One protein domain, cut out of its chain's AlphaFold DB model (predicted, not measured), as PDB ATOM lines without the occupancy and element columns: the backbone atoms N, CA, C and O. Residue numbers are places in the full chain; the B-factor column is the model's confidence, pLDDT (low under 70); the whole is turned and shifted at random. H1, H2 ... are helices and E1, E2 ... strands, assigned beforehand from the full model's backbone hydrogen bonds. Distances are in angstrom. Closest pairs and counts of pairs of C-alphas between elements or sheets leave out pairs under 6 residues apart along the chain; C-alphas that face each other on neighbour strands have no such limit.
ATOM      1  N   VAL A  93     106.682 119.131  80.788       40.78
ATOM      2  CA  VAL A  93     106.578 120.607  80.795       40.78
ATOM      3  C   VAL A  93     105.677 121.136  79.665       40.78
ATOM      4  O   VAL A  93     105.339 122.317  79.639       40.78
ATOM      5  N   ILE A  94     105.196 120.268  78.767       37.94
ATOM      6  CA  ILE A  94     104.267 120.632  77.687       37.94
ATOM      7  C   ILE A  94     102.864 120.045  77.967       37.94
ATOM      8  O   ILE A  94     102.441 119.101  77.302       37.94
ATOM      9  N   PRO A  95     102.060 120.613  78.888       39.81
ATOM     10  CA  PRO A  95     100.712 120.114  79.212       39.81
ATOM     11  C   PRO A  95      99.653 120.403  78.122       39.81
ATOM     12  O   PRO A  95      98.442 120.390  78.385       39.81
ATOM     13  N   ARG A  96     100.077 120.741  76.897       42.41
ATOM     14  CA  ARG A  96      99.198 121.266  75.841       42.41
ATOM     15  C   ARG A  96      99.014 120.380  74.616       42.41
ATOM     16  O   ARG A  96      98.053 120.635  73.901       42.41
ATOM     17  N   LEU A  97      99.854 119.376  74.360       45.38
ATOM     18  CA  LEU A  97      99.918 118.813  73.002       45.38
ATOM     19  C   LEU A  97      99.306 117.424  72.781       45.38
ATOM     20  O   LEU A  97      99.005 117.119  71.632       45.38
ATOM     21  N   VAL A  98      98.976 116.632  73.808       51.41
ATOM     22  CA  VAL A  98      98.193 115.395  73.593       51.41
ATOM     23  C   VAL A  98      97.216 115.167  74.748       51.41
ATOM     24  O   VAL A  98      97.615 114.807  75.845       51.41
ATOM     25  N   ARG A  99      95.922 115.415  74.510       61.12
ATOM     26  CA  ARG A  99      94.828 115.161  75.478       61.12
ATOM     27  C   ARG A  99      93.854 114.082  75.028       61.12
ATOM     28  O   ARG A  99      92.800 113.936  75.635       61.12
ATOM     29  N   HIS A 100      94.145 113.385  73.932       71.31
ATOM     30  CA  HIS A 100      93.184 112.480  73.316       71.31
ATOM     31  C   HIS A 100      93.789 111.104  73.086       71.31
ATOM     32  O   HIS A 100      94.846 110.989  72.469       71.31
ATOM     33  N   ALA A 101      93.067 110.079  73.523       69.75
ATOM     34  CA  ALA A 101      93.263 108.720  73.061       69.75
ATOM     35  C   ALA A 101      92.848 108.638  71.594       69.75
ATOM     36  O   ALA A 101      91.838 109.239  71.213       69.75
ATOM     37  N   LEU A 102      93.618 107.922  70.782       73.00
ATOM     38  CA  LEU A 102      93.355 107.751  69.356       73.00
ATOM     39  C   LEU A 102      92.978 106.300  69.109       73.00
ATOM     40  O   LEU A 102      93.833 105.430  69.190       73.00
ATOM     41  N   LEU A 103      91.714 106.071  68.775       77.75
ATOM     42  CA  LEU A 103      91.213 104.779  68.322       77.75
ATOM     43  C   LEU A 103      91.006 104.884  66.815       77.75
ATOM     44  O   LEU A 103      90.087 105.560  66.351       77.75
ATOM     45  N   GLY A 104      91.921 104.296  66.050       73.50
ATOM     46  CA  GLY A 104      91.912 104.349  64.589       73.50
ATOM     47  C   GLY A 104      91.363 103.067  63.976       73.50
ATOM     48  O   GLY A 104      91.753 101.973  64.371       73.50
ATOM     49  N   GLY A 105      90.495 103.202  62.974       73.88
ATOM     50  CA  GLY A 105      90.069 102.110  62.104       73.88
ATOM     51  C   GLY A 105      90.072 102.535  60.630       73.88
ATOM     52  O   GLY A 105      90.136 103.726  60.324       73.88
ATOM     53  N   PRO A 106      89.944 101.588  59.682       72.62
ATOM     54  CA  PRO A 106      90.001 101.871  58.241       72.62
ATOM     55  C   PRO A 106      88.900 102.822  57.734       72.62
ATOM     56  O   PRO A 106      88.974 103.298  56.608       72.62
ATOM     57  N   ARG A 107      87.874 103.104  58.549       79.88
ATOM     58  CA  ARG A 107      86.741 103.986  58.216       79.88
ATOM     59  C   ARG A 107      86.714 105.301  59.013       79.88
ATOM     60  O   ARG A 107      85.757 106.054  58.874       79.88
ATOM     61  N   GLY A 108      87.715 105.580  59.853       81.31
ATOM     62  CA  GLY A 108      87.780 106.817  60.639       81.31
ATOM     63  C   GLY A 108      88.578 106.699  61.938       81.31
ATOM     64  O   GLY A 108      89.020 105.617  62.318       81.31
ATOM     65  N   ALA A 109      88.753 107.830  62.627       83.31
ATOM     66  CA  ALA A 109      89.451 107.904  63.908       83.31
ATOM     67  C   ALA A 109      88.557 108.521  64.991       83.31
ATOM     68  O   ALA A 109      88.001 109.607  64.813       83.31
ATOM     69  N   THR A 110      88.467 107.854  66.137       85.44
ATOM     70  CA  THR A 110      87.785 108.349  67.332       85.44
ATOM     71  C   THR A 110      88.813 108.932  68.292       85.44
ATOM     72  O   THR A 110      89.807 108.292  68.628       85.44
ATOM     73  N   ARG A 111      88.565 110.167  68.740       85.75
ATOM     74  CA  ARG A 111      89.398 110.869  69.722       85.75
ATOM     75  C   ARG A 111      88.676 110.969  71.053       85.75
ATOM     76  O   ARG A 111      87.657 111.650  71.135       85.75
ATOM     77  N   ILE A 112      89.204 110.326  72.090       87.44
ATOM     78  CA  ILE A 112      88.616 110.355  73.437       87.44
ATOM     79  C   ILE A 112      89.457 111.262  74.321       87.44
ATOM     80  O   ILE A 112      90.617 110.963  74.576       87.44
ATOM     81  N   ALA A 113      88.881 112.363  74.801       84.88
ATOM     82  CA  ALA A 113      89.598 113.263  75.695       84.88
ATOM     83  C   ALA A 113      89.893 112.601  77.055       84.88
ATOM     84  O   ALA A 113      89.027 111.936  77.631       84.88
ATOM     85  N   ASP A 114      91.072 112.872  77.611       84.12
ATOM     86  CA  ASP A 114      91.490 112.529  78.979       84.12
ATOM     87  C   ASP A 114      90.412 112.868  80.027       84.12
ATOM     88  O   ASP A 114      90.084 112.078  80.913       84.12
ATOM     89  N   SER A 115      89.769 114.022  79.861       84.69
ATOM     90  CA  SER A 115      88.710 114.521  80.728       84.69
ATOM     91  C   SER A 115      87.448 113.661  80.712       84.69
ATOM     92  O   SER A 115      86.710 113.690  81.696       84.69
ATOM     93  N   VAL A 116      87.182 112.907  79.636       89.31
ATOM     94  CA  VAL A 116      86.055 111.965  79.533       89.31
ATOM     95  C   VAL A 116      86.379 110.694  80.305       89.31
ATOM     96  O   VAL A 116      85.580 110.282  81.149       89.31
ATOM     97  N   VAL A 117      87.581 110.145  80.102       89.44
ATOM     98  CA  VAL A 117      88.085 108.996  80.868       89.44
ATOM     99  C   VAL A 117      88.080 109.323  82.365       89.44
ATOM    100  O   VAL A 117      87.592 108.531  83.171       89.44
ATOM    101  N   ALA A 118      88.456 110.550  82.742       88.69
ATOM    102  CA  ALA A 118      88.402 111.022  84.126       88.69
ATOM    103  C   ALA A 118      87.002 110.966  84.732       88.69
ATOM    104  O   ALA A 118      86.860 110.655  85.915       88.69
ATOM    105  N   ARG A 119      85.943 111.230  83.952       89.88
ATOM    106  CA  ARG A 119      84.566 111.116  84.466       89.88
ATOM    107  C   ARG A 119      84.176 109.668  84.688       89.88
ATOM    108  O   ARG A 119      83.508 109.395  85.679       89.88
ATOM    109  N   ILE A 120      84.577 108.780  83.781       92.38
ATOM    110  CA  ILE A 120      84.289 107.347  83.873       92.38
ATOM    111  C   ILE A 120      84.953 106.781  85.125       92.38
ATOM    112  O   ILE A 120      84.272 106.186  85.958       92.38
ATOM    113  N   VAL A 121      86.247 107.049  85.308       92.69
ATOM    114  CA  VAL A 121      87.008 106.612  86.482       92.69
ATOM    115  C   VAL A 121      86.413 107.190  87.765       92.69
ATOM    116  O   VAL A 121      86.105 106.436  88.684       92.69
ATOM    117  N   ALA A 122      86.178 108.505  87.819       90.25
ATOM    118  CA  ALA A 122      85.641 109.152  89.016       90.25
ATOM    119  C   ALA A 122      84.254 108.615  89.399       90.25
ATOM    120  O   ALA A 122      83.970 108.424  90.579       90.25
ATOM    121  N   LYS A 123      83.385 108.362  88.413       93.38
ATOM    122  CA  LYS A 123      82.074 107.754  88.657       93.38
ATOM    123  C   LYS A 123      82.224 106.328  89.188       93.38
ATOM    124  O   LYS A 123      81.681 106.015  90.234       93.38
ATOM    125  N   THR A 124      83.031 105.511  88.521       94.44
ATOM    126  CA  THR A 124      83.256 104.105  88.898       94.44
ATOM    127  C   THR A 124      83.831 103.969  90.308       94.44
ATOM    128  O   THR A 124      83.400 103.112  91.077       94.44
ATOM    129  N   ALA A 125      84.781 104.835  90.666       92.06
ATOM    130  CA  ALA A 125      85.370 104.856  91.997       92.06
ATOM    131  C   ALA A 125      84.339 105.236  93.073       92.06
ATOM    132  O   ALA A 125      84.273 104.564  94.096       92.06
ATOM    133  N   ARG A 126      83.491 106.248  92.835       90.69
ATOM    134  CA  ARG A 126      82.415 106.628  93.775       90.69
ATOM    135  C   ARG A 126      81.313 105.580  93.894       90.69
ATOM    136  O   ARG A 126      80.774 105.401  94.975       90.69
ATOM    137  N   ASP A 127      81.005 104.877  92.809       92.62
ATOM    138  CA  ASP A 127      79.990 103.816  92.790       92.62
ATOM    139  C   ASP A 127      80.493 102.517  93.465       92.62
ATOM    140  O   ASP A 127      79.763 101.526  93.556       92.62
ATOM    141  N   THR A 128      81.754 102.477  93.921       93.06
ATOM    142  CA  THR A 128      82.318 101.322  94.627       93.06
ATOM    143  C   THR A 128      81.945 101.366  96.115       93.06
ATOM    144  O   THR A 128      82.291 102.332  96.800       93.06
ATOM    145  N   PRO A 129      81.273 100.328  96.653       90.50
ATOM    146  CA  PRO A 129      80.887 100.288  98.059       90.50
ATOM    147  C   PRO A 129      82.086 100.458  98.996       90.50
ATOM    148  O   PRO A 129      83.087  99.762  98.866       90.50
ATOM    149  N   GLY A 130      81.970 101.356  99.973       84.62
ATOM    150  CA  GLY A 130      83.052 101.660 100.917       84.62
ATOM    151  C   GLY A 130      83.938 102.841 100.514       84.62
ATOM    152  O   GLY A 130      84.734 103.286 101.336       84.62
ATOM    153  N   VAL A 131      83.773 103.401  99.311       88.62
ATOM    154  CA  VAL A 131      84.321 104.722  98.969       88.62
ATOM    155  C   VAL A 131      83.336 105.793  99.431       88.62
ATOM    156  O   VAL A 131      82.190 105.816  98.992       88.62
ATOM    157  N   HIS A 132      83.774 106.684 100.319       85.44
ATOM    158  CA  HIS A 132      82.950 107.792 100.805       85.44
ATOM    159  C   HIS A 132      83.013 108.991  99.851       85.44
ATOM    160  O   HIS A 132      81.990 109.534  99.438       85.44
ATOM    161  N   ALA A 133      84.227 109.395  99.477       84.88
ATOM    162  CA  ALA A 133      84.461 110.534  98.597       84.88
ATOM    163  C   ALA A 133      85.752 110.361  97.789       84.88
ATOM    164  O   ALA A 133      86.598 109.527  98.106       84.88
ATOM    165  N   LEU A 134      85.918 111.180  96.748       82.62
ATOM    166  CA  LEU A 134      87.212 111.353  96.083       82.62
ATOM    167  C   LEU A 134      87.918 112.562  96.683       82.62
ATOM    168  O   LEU A 134      87.289 113.598  96.901       82.62
ATOM    169  N   SER A 135      89.216 112.432  96.928       73.88
ATOM    170  CA  SER A 135      90.025 113.491  97.524       73.88
ATOM    171  C   SER A 135      90.736 114.299  96.443       73.88
ATOM    172  O   SER A 135      91.269 113.758  95.478       73.88
ATOM    173  N   VAL A 136      90.754 115.618  96.615       68.19
ATOM    174  CA  VAL A 136      91.567 116.552  95.816       68.19
ATOM    175  C   VAL A 136      92.820 117.009  96.571       68.19
ATOM    176  O   VAL A 136      93.556 117.857  96.070       68.19
ATOM    177  N   ARG A 137      93.051 116.494  97.788       55.88
ATOM    178  CA  ARG A 137      94.196 116.879  98.618       55.88
ATOM    179  C   ARG A 137      95.474 116.187  98.124       55.88
ATOM    180  O   ARG A 137      95.495 115.004  97.795       55.88
ATOM    181  N   GLY A 138      96.561 116.956  98.101       48.62
ATOM    182  CA  GLY A 138      97.909 116.497  97.766       48.62
ATOM    183  C   GLY A 138      98.265 116.532  96.272       48.62
ATOM    184  O   GLY A 138      97.418 116.628  95.391       48.62
ATOM    185  N   ILE A 139      99.571 116.488  96.003       46.06
ATOM    186  CA  ILE A 139     100.163 116.377  94.662       46.06
ATOM    187  C   ILE A 139     100.251 114.885  94.322       46.06
ATOM    188  O   ILE A 139     100.679 114.108  95.179       46.06
ATOM    189  N   ALA A 140      99.831 114.490  93.112       49.81
ATOM    190  CA  ALA A 140      99.982 113.137  92.556       49.81
ATOM    191  C   ALA A 140     101.376 112.561  92.883       49.81
ATOM    192  O   ALA A 140     102.386 113.221  92.623       49.81
ATOM    193  N   LEU A 141     101.441 111.382  93.517       41.59
ATOM    194  CA  LEU A 141     102.725 110.765  93.866       41.59
ATOM    195  C   LEU A 141     103.248 110.065  92.610       41.59
ATOM    196  O   LEU A 141     102.551 109.210  92.063       41.59
ATOM    197  N   PRO A 142     104.457 110.393  92.133       40.97
ATOM    198  CA  PRO A 142     104.925 109.906  90.851       40.97
ATOM    199  C   PRO A 142     105.227 108.408  90.948       40.97
ATOM    200  O   PRO A 142     106.203 107.995  91.571       40.97
ATOM    201  N   ARG A 143     104.430 107.580  90.272       38.41
ATOM    202  CA  ARG A 143     104.913 106.296  89.758       38.41
ATOM    203  C   ARG A 143     105.061 106.416  88.247       38.41
ATOM    204  O   ARG A 143     104.107 106.783  87.579       38.41
ATOM    205  N   ALA A 144     106.284 106.155  87.775       40.44
ATOM    206  CA  ALA A 144     106.704 105.996  86.378       40.44
ATOM    207  C   ALA A 144     105.807 106.703  85.335       40.44
ATOM    208  O   ALA A 144     105.079 106.038  84.608       40.44
ATOM    209  N   GLY A 145     105.844 108.041  85.261       41.00
ATOM    210  CA  GLY A 145     105.085 108.754  84.218       41.00
ATOM    211  C   GLY A 145     105.045 110.276  84.333       41.00
ATOM    212  O   GLY A 145     105.298 110.962  83.355       41.00
ATOM    213  N   GLY A 146     104.865 110.825  85.536       42.34
ATOM    214  CA  GLY A 146     104.899 112.275  85.774       42.34
ATOM    215  C   GLY A 146     103.683 112.791  86.554       42.34
ATOM    216  O   GLY A 146     102.749 112.038  86.813       42.34
ATOM    217  N   PRO A 147     103.692 114.066  86.987       41.28
ATOM    218  CA  PRO A 147     102.578 114.695  87.684       41.28
ATOM    219  C   PRO A 147     101.386 114.881  86.740       41.28
ATOM    220  O   PRO A 147     101.233 115.914  86.086       41.28
ATOM    221  N   GLY A 148     100.486 113.902  86.715       47.62
ATOM    222  CA  GLY A 148      99.118 114.159  86.299       47.62
ATOM    223  C   GLY A 148      98.507 115.162  87.277       47.62
ATOM    224  O   GLY A 148      98.384 114.893  88.472       47.62
ATOM    225  N   ARG A 149      98.155 116.360  86.804       47.75
ATOM    226  CA  ARG A 149      97.419 117.319  87.634       47.75
ATOM    227  C   ARG A 149      96.085 116.669  87.981       47.75
ATOM    228  O   ARG A 149      95.303 116.381  87.074       47.75
ATOM    229  N   LEU A 150      95.838 116.440  89.273       51.53
ATOM    230  CA  LEU A 150      94.550 115.938  89.734       51.53
ATOM    231  C   LEU A 150      93.472 116.836  89.138       51.53
ATOM    232  O   LEU A 150      93.482 118.062  89.295       51.53
ATOM    233  N   THR A 151      92.547 116.224  88.410       59.59
ATOM    234  CA  THR A 151      91.325 116.919  88.032       59.59
ATOM    235  C   THR A 151      90.642 117.409  89.316       59.59
ATOM    236  O   THR A 151      90.834 116.806  90.377       59.59
ATOM    237  N   PRO A 152      89.760 118.425  89.261       53.09
ATOM    238  CA  PRO A 152      88.939 118.826  90.414       53.09
ATOM    239  C   PRO A 152      88.037 117.697  90.968       53.09
ATOM    240  O   PRO A 152      87.211 117.927  91.841       53.09
ATOM    241  N   ARG A 153      88.163 116.471  90.445       62.00
ATOM    242  CA  ARG A 153      87.459 115.256  90.840       62.00
ATOM    243  C   ARG A 153      88.367 114.227  91.531       62.00
ATOM    244  O   ARG A 153      87.885 113.125  91.758       62.00
ATOM    245  N   GLY A 154      89.629 114.550  91.838       70.94
ATOM    246  CA  GLY A 154      90.538 113.650  92.568       70.94
ATOM    247  C   GLY A 154      91.114 112.501  91.734       70.94
ATOM    248  O   GLY A 154      91.503 111.467  92.271       70.94
ATOM    249  N   VAL A 155      91.130 112.664  90.409       82.00
ATOM    250  CA  VAL A 155      91.623 111.661  89.455       82.00
ATOM    251  C   VAL A 155      92.640 112.311  88.529       82.00
ATOM    252  O   VAL A 155      92.348 113.366  87.956       82.00
ATOM    253  N   ALA A 156      93.801 111.686  88.368       80.38
ATOM    254  CA  ALA A 156      94.810 112.044  87.380       80.38
ATOM    255  C   ALA A 156      94.880 110.952  86.310       80.38
ATOM    256  O   ALA A 156      94.885 109.763  86.628       80.38
ATOM    257  N   ILE A 157      94.885 111.368  85.044       82.12
ATOM    258  CA  ILE A 157      94.928 110.464  83.895       82.12
ATOM    259  C   ILE A 157      95.981 110.944  82.922       82.12
ATOM    260  O   ILE A 157      96.070 112.133  82.619       82.12
ATOM    261  N   GLU A 158      96.719 109.977  82.406       81.62
ATOM    262  CA  GLU A 158      97.653 110.147  81.314       81.62
ATOM    263  C   GLU A 158      97.273 109.168  80.206       81.62
ATOM    264  O   GLU A 158      97.003 107.993  80.461       81.62
ATOM    265  N   VAL A 159      97.195 109.674  78.978       82.00
ATOM    266  CA  VAL A 159      96.784 108.892  77.813       82.00
ATOM    267  C   VAL A 159      97.912 108.885  76.797       82.00
ATOM    268  O   VAL A 159      98.367 109.944  76.367       82.00
ATOM    269  N   SER A 160      98.290 107.685  76.367       80.50
ATOM    270  CA  SER A 160      99.360 107.436  75.406       80.50
ATOM    271  C   SER A 160      98.838 106.533  74.291       80.50
ATOM    272  O   SER A 160      98.938 105.309  74.355       80.50
ATOM    273  N   GLY A 161      98.241 107.136  73.260       81.56
ATOM    274  CA  GLY A 161      97.640 106.398  72.144       81.56
ATOM    275  C   GLY A 161      96.436 105.565  72.592       81.56
ATOM    276  O   GLY A 161      95.370 106.130  72.831       81.56
ATOM    277  N   HIS A 162      96.624 104.244  72.690       86.06
ATOM    278  CA  HIS A 162      95.622 103.276  73.167       86.06
ATOM    279  C   HIS A 162      95.777 102.940  74.654       86.06
ATOM    280  O   HIS A 162      94.865 102.379  75.255       86.06
ATOM    281  N   SER A 163      96.921 103.285  75.246       85.38
ATOM    282  CA  SER A 163      97.237 102.982  76.635       85.38
ATOM    283  C   SER A 163      96.811 104.119  77.557       85.38
ATOM    284  O   SER A 163      96.936 105.298  77.208       85.38
ATOM    285  N   VAL A 164      96.346 103.772  78.756       86.94
ATOM    286  CA  VAL A 164      95.948 104.750  79.773       86.94
ATOM    287  C   VAL A 164      96.509 104.409  81.150       86.94
ATOM    288  O   VAL A 164      96.389 103.285  81.633       86.94
ATOM    289  N   SER A 165      97.077 105.420  81.800       86.38
ATOM    290  CA  SER A 165      97.514 105.366  83.193       86.38
ATOM    291  C   SER A 165      96.551 106.169  84.058       86.38
ATOM    292  O   SER A 165      96.175 107.293  83.713       86.38
ATOM    293  N   VAL A 166      96.143 105.596  85.190       86.50
ATOM    294  CA  VAL A 166      95.127 106.168  86.080       86.50
ATOM    295  C   VAL A 166      95.657 106.241  87.512       86.50
ATOM    296  O   VAL A 166      96.093 105.237  88.068       86.50
ATOM    297  N   GLU A 167      95.544 107.405  88.148       86.25
ATOM    298  CA  GLU A 167      95.699 107.575  89.597       86.25
ATOM    299  C   GLU A 167      94.382 108.091  90.191       86.25
ATOM    300  O   GLU A 167      93.832 109.103  89.747       86.25
ATOM    301  N   VAL A 168      93.870 107.387  91.203       87.00
ATOM    302  CA  VAL A 168      92.634 107.730  91.917       87.00
ATOM    303  C   VAL A 168      92.949 107.995  93.380       87.00
ATOM    304  O   VAL A 168      93.565 107.158  94.040       87.00
ATOM    305  N   ARG A 169      92.469 109.129  93.895       85.38
ATOM    306  CA  ARG A 169      92.542 109.471  95.317       85.38
ATOM    307  C   ARG A 169      91.180 109.432  95.964       85.38
ATOM    308  O   ARG A 169      90.228 110.028  95.456       85.38
ATOM    309  N   LEU A 170      91.081 108.741  97.091       88.31
ATOM    310  CA  LEU A 170      89.799 108.484  97.728       88.31
ATOM    311  C   LEU A 170      89.859 108.543  99.255       88.31
ATOM    312  O   LEU A 170      90.912 108.393  99.870       88.31
ATOM    313  N   VAL A 171      88.689 108.785  99.833       88.38
ATOM    314  CA  VAL A 171      88.391 108.708 101.261       88.38
ATOM    315  C   VAL A 171      87.555 107.454 101.470       88.38
ATOM    316  O   VAL A 171      86.519 107.284 100.817       88.38
ATOM    317  N   VAL A 172      88.012 106.562 102.340       89.62
ATOM    318  CA  VAL A 172      87.360 105.266 102.591       89.62
ATOM    319  C   VAL A 172      86.432 105.347 103.794       89.62
ATOM    320  O   VAL A 172      86.681 106.113 104.712       89.62
ATOM    321  N   ALA A 173      85.371 104.549 103.820       86.31
ATOM    322  CA  ALA A 173      84.550 104.396 105.018       86.31
ATOM    323  C   ALA A 173      85.278 103.556 106.085       86.31
ATOM    324  O   ALA A 173      85.952 102.573 105.755       86.31
ATOM    325  N   TYR A 174      85.115 103.916 107.361       84.81
ATOM    326  CA  TYR A 174      85.647 103.155 108.493       84.81
ATOM    327  C   TYR A 174      85.090 101.718 108.525       84.81
ATOM    328  O   TYR A 174      83.970 101.454 108.088       84.81
ATOM    329  N   GLY A 175      85.886 100.770 109.032       83.06
ATOM    330  CA  GLY A 175      85.488  99.361 109.159       83.06
ATOM    331  C   GLY A 175      85.657  98.504 107.895       83.06
ATOM    332  O   GLY A 175      85.198  97.362 107.864       83.06
ATOM    333  N   ARG A 176      86.324  99.009 106.847       82.62
ATOM    334  CA  ARG A 176      86.689  98.240 105.643       82.62
ATOM    335  C   ARG A 176      88.197  98.014 105.541       82.62
ATOM    336  O   ARG A 176      88.996  98.884 105.871       82.62
ATOM    337  N   SER A 177      88.578  96.852 105.011       90.19
ATOM    338  CA  SER A 177      89.960  96.553 104.634       90.19
ATOM    339  C   SER A 177      90.379  97.435 103.454       90.19
ATOM    340  O   SER A 177      89.856  97.306 102.345       90.19
ATOM    341  N   ILE A 178      91.321  98.351 103.699       90.56
ATOM    342  CA  ILE A 178      91.849  99.269 102.680       90.56
ATOM    343  C   ILE A 178      92.462  98.512 101.486       90.56
ATOM    344  O   ILE A 178      92.149  98.876 100.349       90.56
ATOM    345  N   PRO A 179      93.286  97.457 101.677       92.81
ATOM    346  CA  PRO A 179      93.843  96.697 100.559       92.81
ATOM    347  C   PRO A 179      92.776  96.052  99.668       92.81
ATOM    348  O   PRO A 179      92.892  96.113  98.440       92.81
ATOM    349  N   ASP A 180      91.724  95.490 100.271       92.88
ATOM    350  CA  ASP A 180      90.646  94.819  99.535       92.88
ATOM    351  C   ASP A 180      89.805  95.822  98.751       92.88
ATOM    352  O   ASP A 180      89.540  95.616  97.565       92.88
ATOM    353  N   LEU A 181      89.471  96.952  99.378       93.06
ATOM    354  CA  LEU A 181      88.762  98.043  98.720       93.06
ATOM    355  C   LEU A 181      89.585  98.617  97.558       93.06
ATOM    356  O   LEU A 181      89.066  98.803  96.460       93.06
ATOM    357  N   ALA A 182      90.887  98.837  97.748       92.38
ATOM    358  CA  ALA A 182      91.769  99.311  96.684       92.38
ATOM    359  C   ALA A 182      91.908  98.294  95.537       92.38
ATOM    360  O   ALA A 182      92.037  98.679  94.373       92.38
ATOM    361  N   ALA A 183      91.899  96.990  95.830       94.56
ATOM    362  CA  ALA A 183      91.873  95.945  94.807       94.56
ATOM    363  C   ALA A 183      90.536  95.921  94.049       94.56
ATOM    364  O   ALA A 183      90.525  95.780  92.826       94.56
ATOM    365  N   GLU A 184      89.416  96.106  94.748       95.38
ATOM    366  CA  GLU A 184      88.091  96.190  94.137       95.38
ATOM    367  C   GLU A 184      87.954  97.410  93.221       95.38
ATOM    368  O   GLU A 184      87.550  97.256  92.066       95.38
ATOM    369  N   VAL A 185      88.358  98.594  93.691       94.75
ATOM    370  CA  VAL A 185      88.373  99.825  92.887       94.75
ATOM    371  C   VAL A 185      89.213  99.625  91.628       94.75
ATOM    372  O   VAL A 185      88.740  99.931  90.534       94.75
ATOM    373  N   ARG A 186      90.422  99.050  91.745       94.94
ATOM    374  CA  ARG A 186      91.281  98.754  90.584       94.94
ATOM    375  C   ARG A 186      90.572  97.879  89.556       94.94
ATOM    376  O   ARG A 186      90.503  98.263  88.394       94.94
ATOM    377  N   ARG A 187      89.995  96.747  89.976       96.38
ATOM    378  CA  ARG A 187      89.280  95.834  89.065       96.38
ATOM    379  C   ARG A 187      88.105  96.518  88.367       96.38
ATOM    380  O   ARG A 187      87.967  96.401  87.154       96.38
ATOM    381  N   ARG A 188      87.274  97.250  89.119       96.62
ATOM    382  CA  ARG A 188      86.103  97.952  88.567       96.62
ATOM    383  C   ARG A 188      86.512  99.038  87.573       96.62
ATOM    384  O   ARG A 188      85.896  99.148  86.517       96.62
ATOM    385  N   VAL A 189      87.546  99.819  87.893       95.00
ATOM    386  CA  VAL A 189      88.064 100.875  87.013       95.00
ATOM    387  C   VAL A 189      88.613 100.291  85.714       95.00
ATOM    388  O   VAL A 189      88.218 100.773  84.656       95.00
ATOM    389  N   ILE A 190      89.450  99.249  85.785       95.06
ATOM    390  CA  ILE A 190      90.008  98.575  84.598       95.06
ATOM    391  C   ILE A 190      88.871  98.118  83.684       95.06
ATOM    392  O   ILE A 190      88.754  98.590  82.554       95.06
ATOM    393  N   HIS A 191      87.952  97.320  84.235       96.31
ATOM    394  CA  HIS A 191      86.829  96.774  83.482       96.31
ATOM    395  C   HIS A 191      85.964  97.867  82.842       96.31
ATOM    396  O   HIS A 191      85.547  97.754  81.689       96.31
ATOM    397  N   ARG A 192      85.676  98.951  83.574       95.31
ATOM    398  CA  ARG A 192      84.791 100.007  83.075       95.31
ATOM    399  C   ARG A 192      85.449 100.870  82.005       95.31
ATOM    400  O   ARG A 192      84.762 101.276  81.070       95.31
ATOM    401  N   VAL A 193      86.740 101.167  82.140       93.81
ATOM    402  CA  VAL A 193      87.489 101.944  81.145       93.81
ATOM    403  C   VAL A 193      87.609 101.153  79.846       93.81
ATOM    404  O   VAL A 193      87.251 101.692  78.799       93.81
ATOM    405  N   GLU A 194      87.986  99.877  79.912       93.62
ATOM    406  CA  GLU A 194      88.039  98.988  78.743       93.62
ATOM    407  C   GLU A 194      86.672  98.892  78.059       93.62
ATOM    408  O   GLU A 194      86.543  99.197  76.874       93.62
ATOM    409  N   ALA A 195      85.618  98.572  78.819       94.31
ATOM    410  CA  ALA A 195      84.280  98.368  78.267       94.31
ATOM    411  C   ALA A 195      83.665  99.634  77.644       94.31
ATOM    412  O   ALA A 195      82.890  99.538  76.696       94.31
ATOM    413  N   MET A 196      83.956 100.823  78.186       93.88
ATOM    414  CA  MET A 196      83.365 102.075  77.693       93.88
ATOM    415  C   MET A 196      84.193 102.772  76.619       93.88
ATOM    416  O   MET A 196      83.631 103.535  75.834       93.88
ATOM    417  N   THR A 197      85.516 102.598  76.631       90.69
ATOM    418  CA  THR A 197      86.422 103.389  75.786       90.69
ATOM    419  C   THR A 197      87.240 102.555  74.817       90.69
ATOM    420  O   THR A 197      87.743 103.120  73.859       90.69
ATOM    421  N   GLY A 198      87.373 101.242  75.026       90.12
ATOM    422  CA  GLY A 198      88.258 100.397  74.219       90.12
ATOM    423  C   GLY A 198      89.749 100.704  74.405       90.12
ATOM    424  O   GLY A 198      90.560 100.267  73.596       90.12
ATOM    425  N   LEU A 199      90.107 101.480  75.433       91.62
ATOM    426  CA  LEU A 199      91.490 101.758  75.820       91.62
ATOM    427  C   LEU A 199      92.010 100.679  76.763       91.62
ATOM    428  O   LEU A 199      91.227 100.093  77.508       91.62
ATOM    429  N   GLU A 200      93.325 100.485  76.765       89.44
ATOM    430  CA  GLU A 200      94.028  99.495  77.580       89.44
ATOM    431  C   GLU A 200      94.651 100.163  78.822       89.44
ATOM    432  O   GLU A 200      95.603 100.947  78.700       89.44
ATOM    433  N   PRO A 201      94.129  99.910  80.035       90.19
ATOM    434  CA  PRO A 201      94.695 100.443  81.265       90.19
ATOM    435  C   PRO A 201      96.008  99.735  81.611       90.19
ATOM    436  O   PRO A 201      96.013  98.566  81.985       90.19
ATOM    437  N   THR A 202      97.131 100.446  81.548       89.44
ATOM    438  CA  THR A 202      98.459  99.879  81.852       89.44
ATOM    439  C   THR A 202      98.762  99.892  83.345       89.44
ATOM    440  O   THR A 202      99.420  98.992  83.868       89.44
ATOM    441  N   ALA A 203      98.281 100.914  84.052       83.06
ATOM    442  CA  ALA A 203      98.472 101.064  85.485       83.06
ATOM    443  C   ALA A 203      97.283 101.778  86.131       83.06
ATOM    444  O   ALA A 203      96.814 102.807  85.642       83.06
ATOM    445  N   VAL A 204      96.838 101.254  87.277       88.94
ATOM    446  CA  VAL A 204      95.837 101.902  88.132       88.94
ATOM    447  C   VAL A 204      96.381 102.011  89.552       88.94
ATOM    448  O   VAL A 204      96.458 101.021  90.284       88.94
ATOM    449  N   ALA A 205      96.767 103.223  89.940       87.88
ATOM    450  CA  ALA A 205      97.207 103.562  91.285       87.88
ATOM    451  C   ALA A 205      96.024 104.069  92.120       87.88
ATOM    452  O   ALA A 205      95.235 104.897  91.665       87.88
ATOM    453  N   VAL A 206      95.908 103.577  93.354       89.00
ATOM    454  CA  VAL A 206      94.894 104.021  94.316       89.00
ATOM    455  C   VAL A 206      95.611 104.571  95.539       89.00
ATOM    456  O   VAL A 206      96.372 103.848  96.181       89.00
ATOM    457  N   ALA A 207      95.370 105.842  95.844       86.19
ATOM    458  CA  ALA A 207      95.834 106.510  97.050       86.19
ATOM    459  C   ALA A 207      94.641 106.760  97.980       86.19
ATOM    460  O   ALA A 207      93.578 107.215  97.549       86.19
ATOM    461  N   VAL A 208      94.817 106.424  99.256       87.25
ATOM    462  CA  VAL A 208      93.816 106.650 100.300       87.25
ATOM    463  C   VAL A 208      94.315 107.784 101.175       87.25
ATOM    464  O   VAL A 208      95.328 107.626 101.852       87.25
ATOM    465  N   ASP A 209      93.622 108.918 101.121       85.19
ATOM    466  CA  ASP A 209      94.056 110.142 101.802       85.19
ATOM    467  C   ASP A 209      93.438 110.285 103.196       85.19
ATOM    468  O   ASP A 209      94.011 110.960 104.049       85.19
ATOM    469  N   ASP A 210      92.260 109.693 103.420       83.75
ATOM    470  CA  ASP A 210      91.512 109.837 104.672       83.75
ATOM    471  C   ASP A 210      90.526 108.672 104.892       83.75
ATOM    472  O   ASP A 210      90.202 107.921 103.961       83.75
ATOM    473  N   VAL A 211      90.024 108.546 106.121       85.38
ATOM    474  CA  VAL A 211      88.988 107.591 106.529       85.38
ATOM    475  C   VAL A 211      87.805 108.354 107.126       85.38
ATOM    476  O   VAL A 211      87.964 109.152 108.042       85.38
ATOM    477  N   PHE A 212      86.600 108.096 106.624       81.81
ATOM    478  CA  PHE A 212      85.359 108.699 107.094       81.81
ATOM    479  C   PHE A 212      84.594 107.749 108.024       81.81
ATOM    480  O   PHE A 212      84.251 106.628 107.638       81.81
ATOM    481  N   GLY A 213      84.287 108.224 109.228       77.69
ATOM    482  CA  GLY A 213      83.541 107.509 110.263       77.69
ATOM    483  C   GLY A 213      84.148 107.764 111.640       77.69
ATOM    484  O   GLY A 213      85.349 108.011 111.745       77.69
TER     485      GLY A 213
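Overview. This is residues 93 to 213 of the 231 residues of the protein "Asp23/Gls24 family envelope stress response protein" of Actinobacteria bacterium (UniProt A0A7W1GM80). A twisted sheet of E3, E4, E5 and E6 has the helices H1 and H2 packed together over one face, while a loose loop, residues 135 to 154, passes by the opposite face. A hairpin, E1 and E2, extends the model at one end. The printed part has 121 residues, with elements in the order E1, E2, H1, E3, E4, E5, H2, E6; the class is mixed. The branched sheet pairs E5 antiparallel with E3 and E4 and parallel with E6. It is compact, with a radius of gyration of the C-alphas of 14.6 A, but elongated, spanning 51 by 31 by 22 A.

Along the chain. E1, residues 100 to 105, begins at C-alpha 100 (93.184, 112.480, 73.316). E2 is residues 108 to 113, H1 114 to 126, 18.3 A long, E3 131 to 134 and E4 155 to 160. E5, residues 163 to 173, is 31.1 A long, and H2, 178 to 197, 27.7 A. E6, residues 200 to 212, is 32.1 A long, bends by 62 degrees at residue 209 and ends at C-alpha 212 (85.359, 108.699, 107.094).

Arrangement. E3 and E4 lie on one side of E5, with N 171 to O 133 at 2.8 A and N 156 to O 167 at 2.9 A; E4 and E5 form a hairpin. E6 lies on the other side, with N 205 to O 166 at 2.8 A. E5, H2 and E6 form a strand-helix-strand unit, two parallel neighbour strands with a helix between, its crossover right-handed. H1 and H2 are on this sheet and touch, closest at the C-alphas of Val 121 and Val 189, 5.9 A, at a steep tilt of 43 degrees, opposite ways. Every O i to N i+4 pair in H1 and H2 is within hydrogen-bond range. In the hairpin E1 and E2, N 101 and O 112 are 2.8 A apart; E2 and E6 are apart.

Size, cuts and confidence. The farthest C-alphas, of Pro 106 and Gly 213, are 52.7 A apart. The printed part has no cut. The link E3 to E4 is long, 20 residues. Residues 93 to 99, 101 and 136 to 153 have pLDDT under 70.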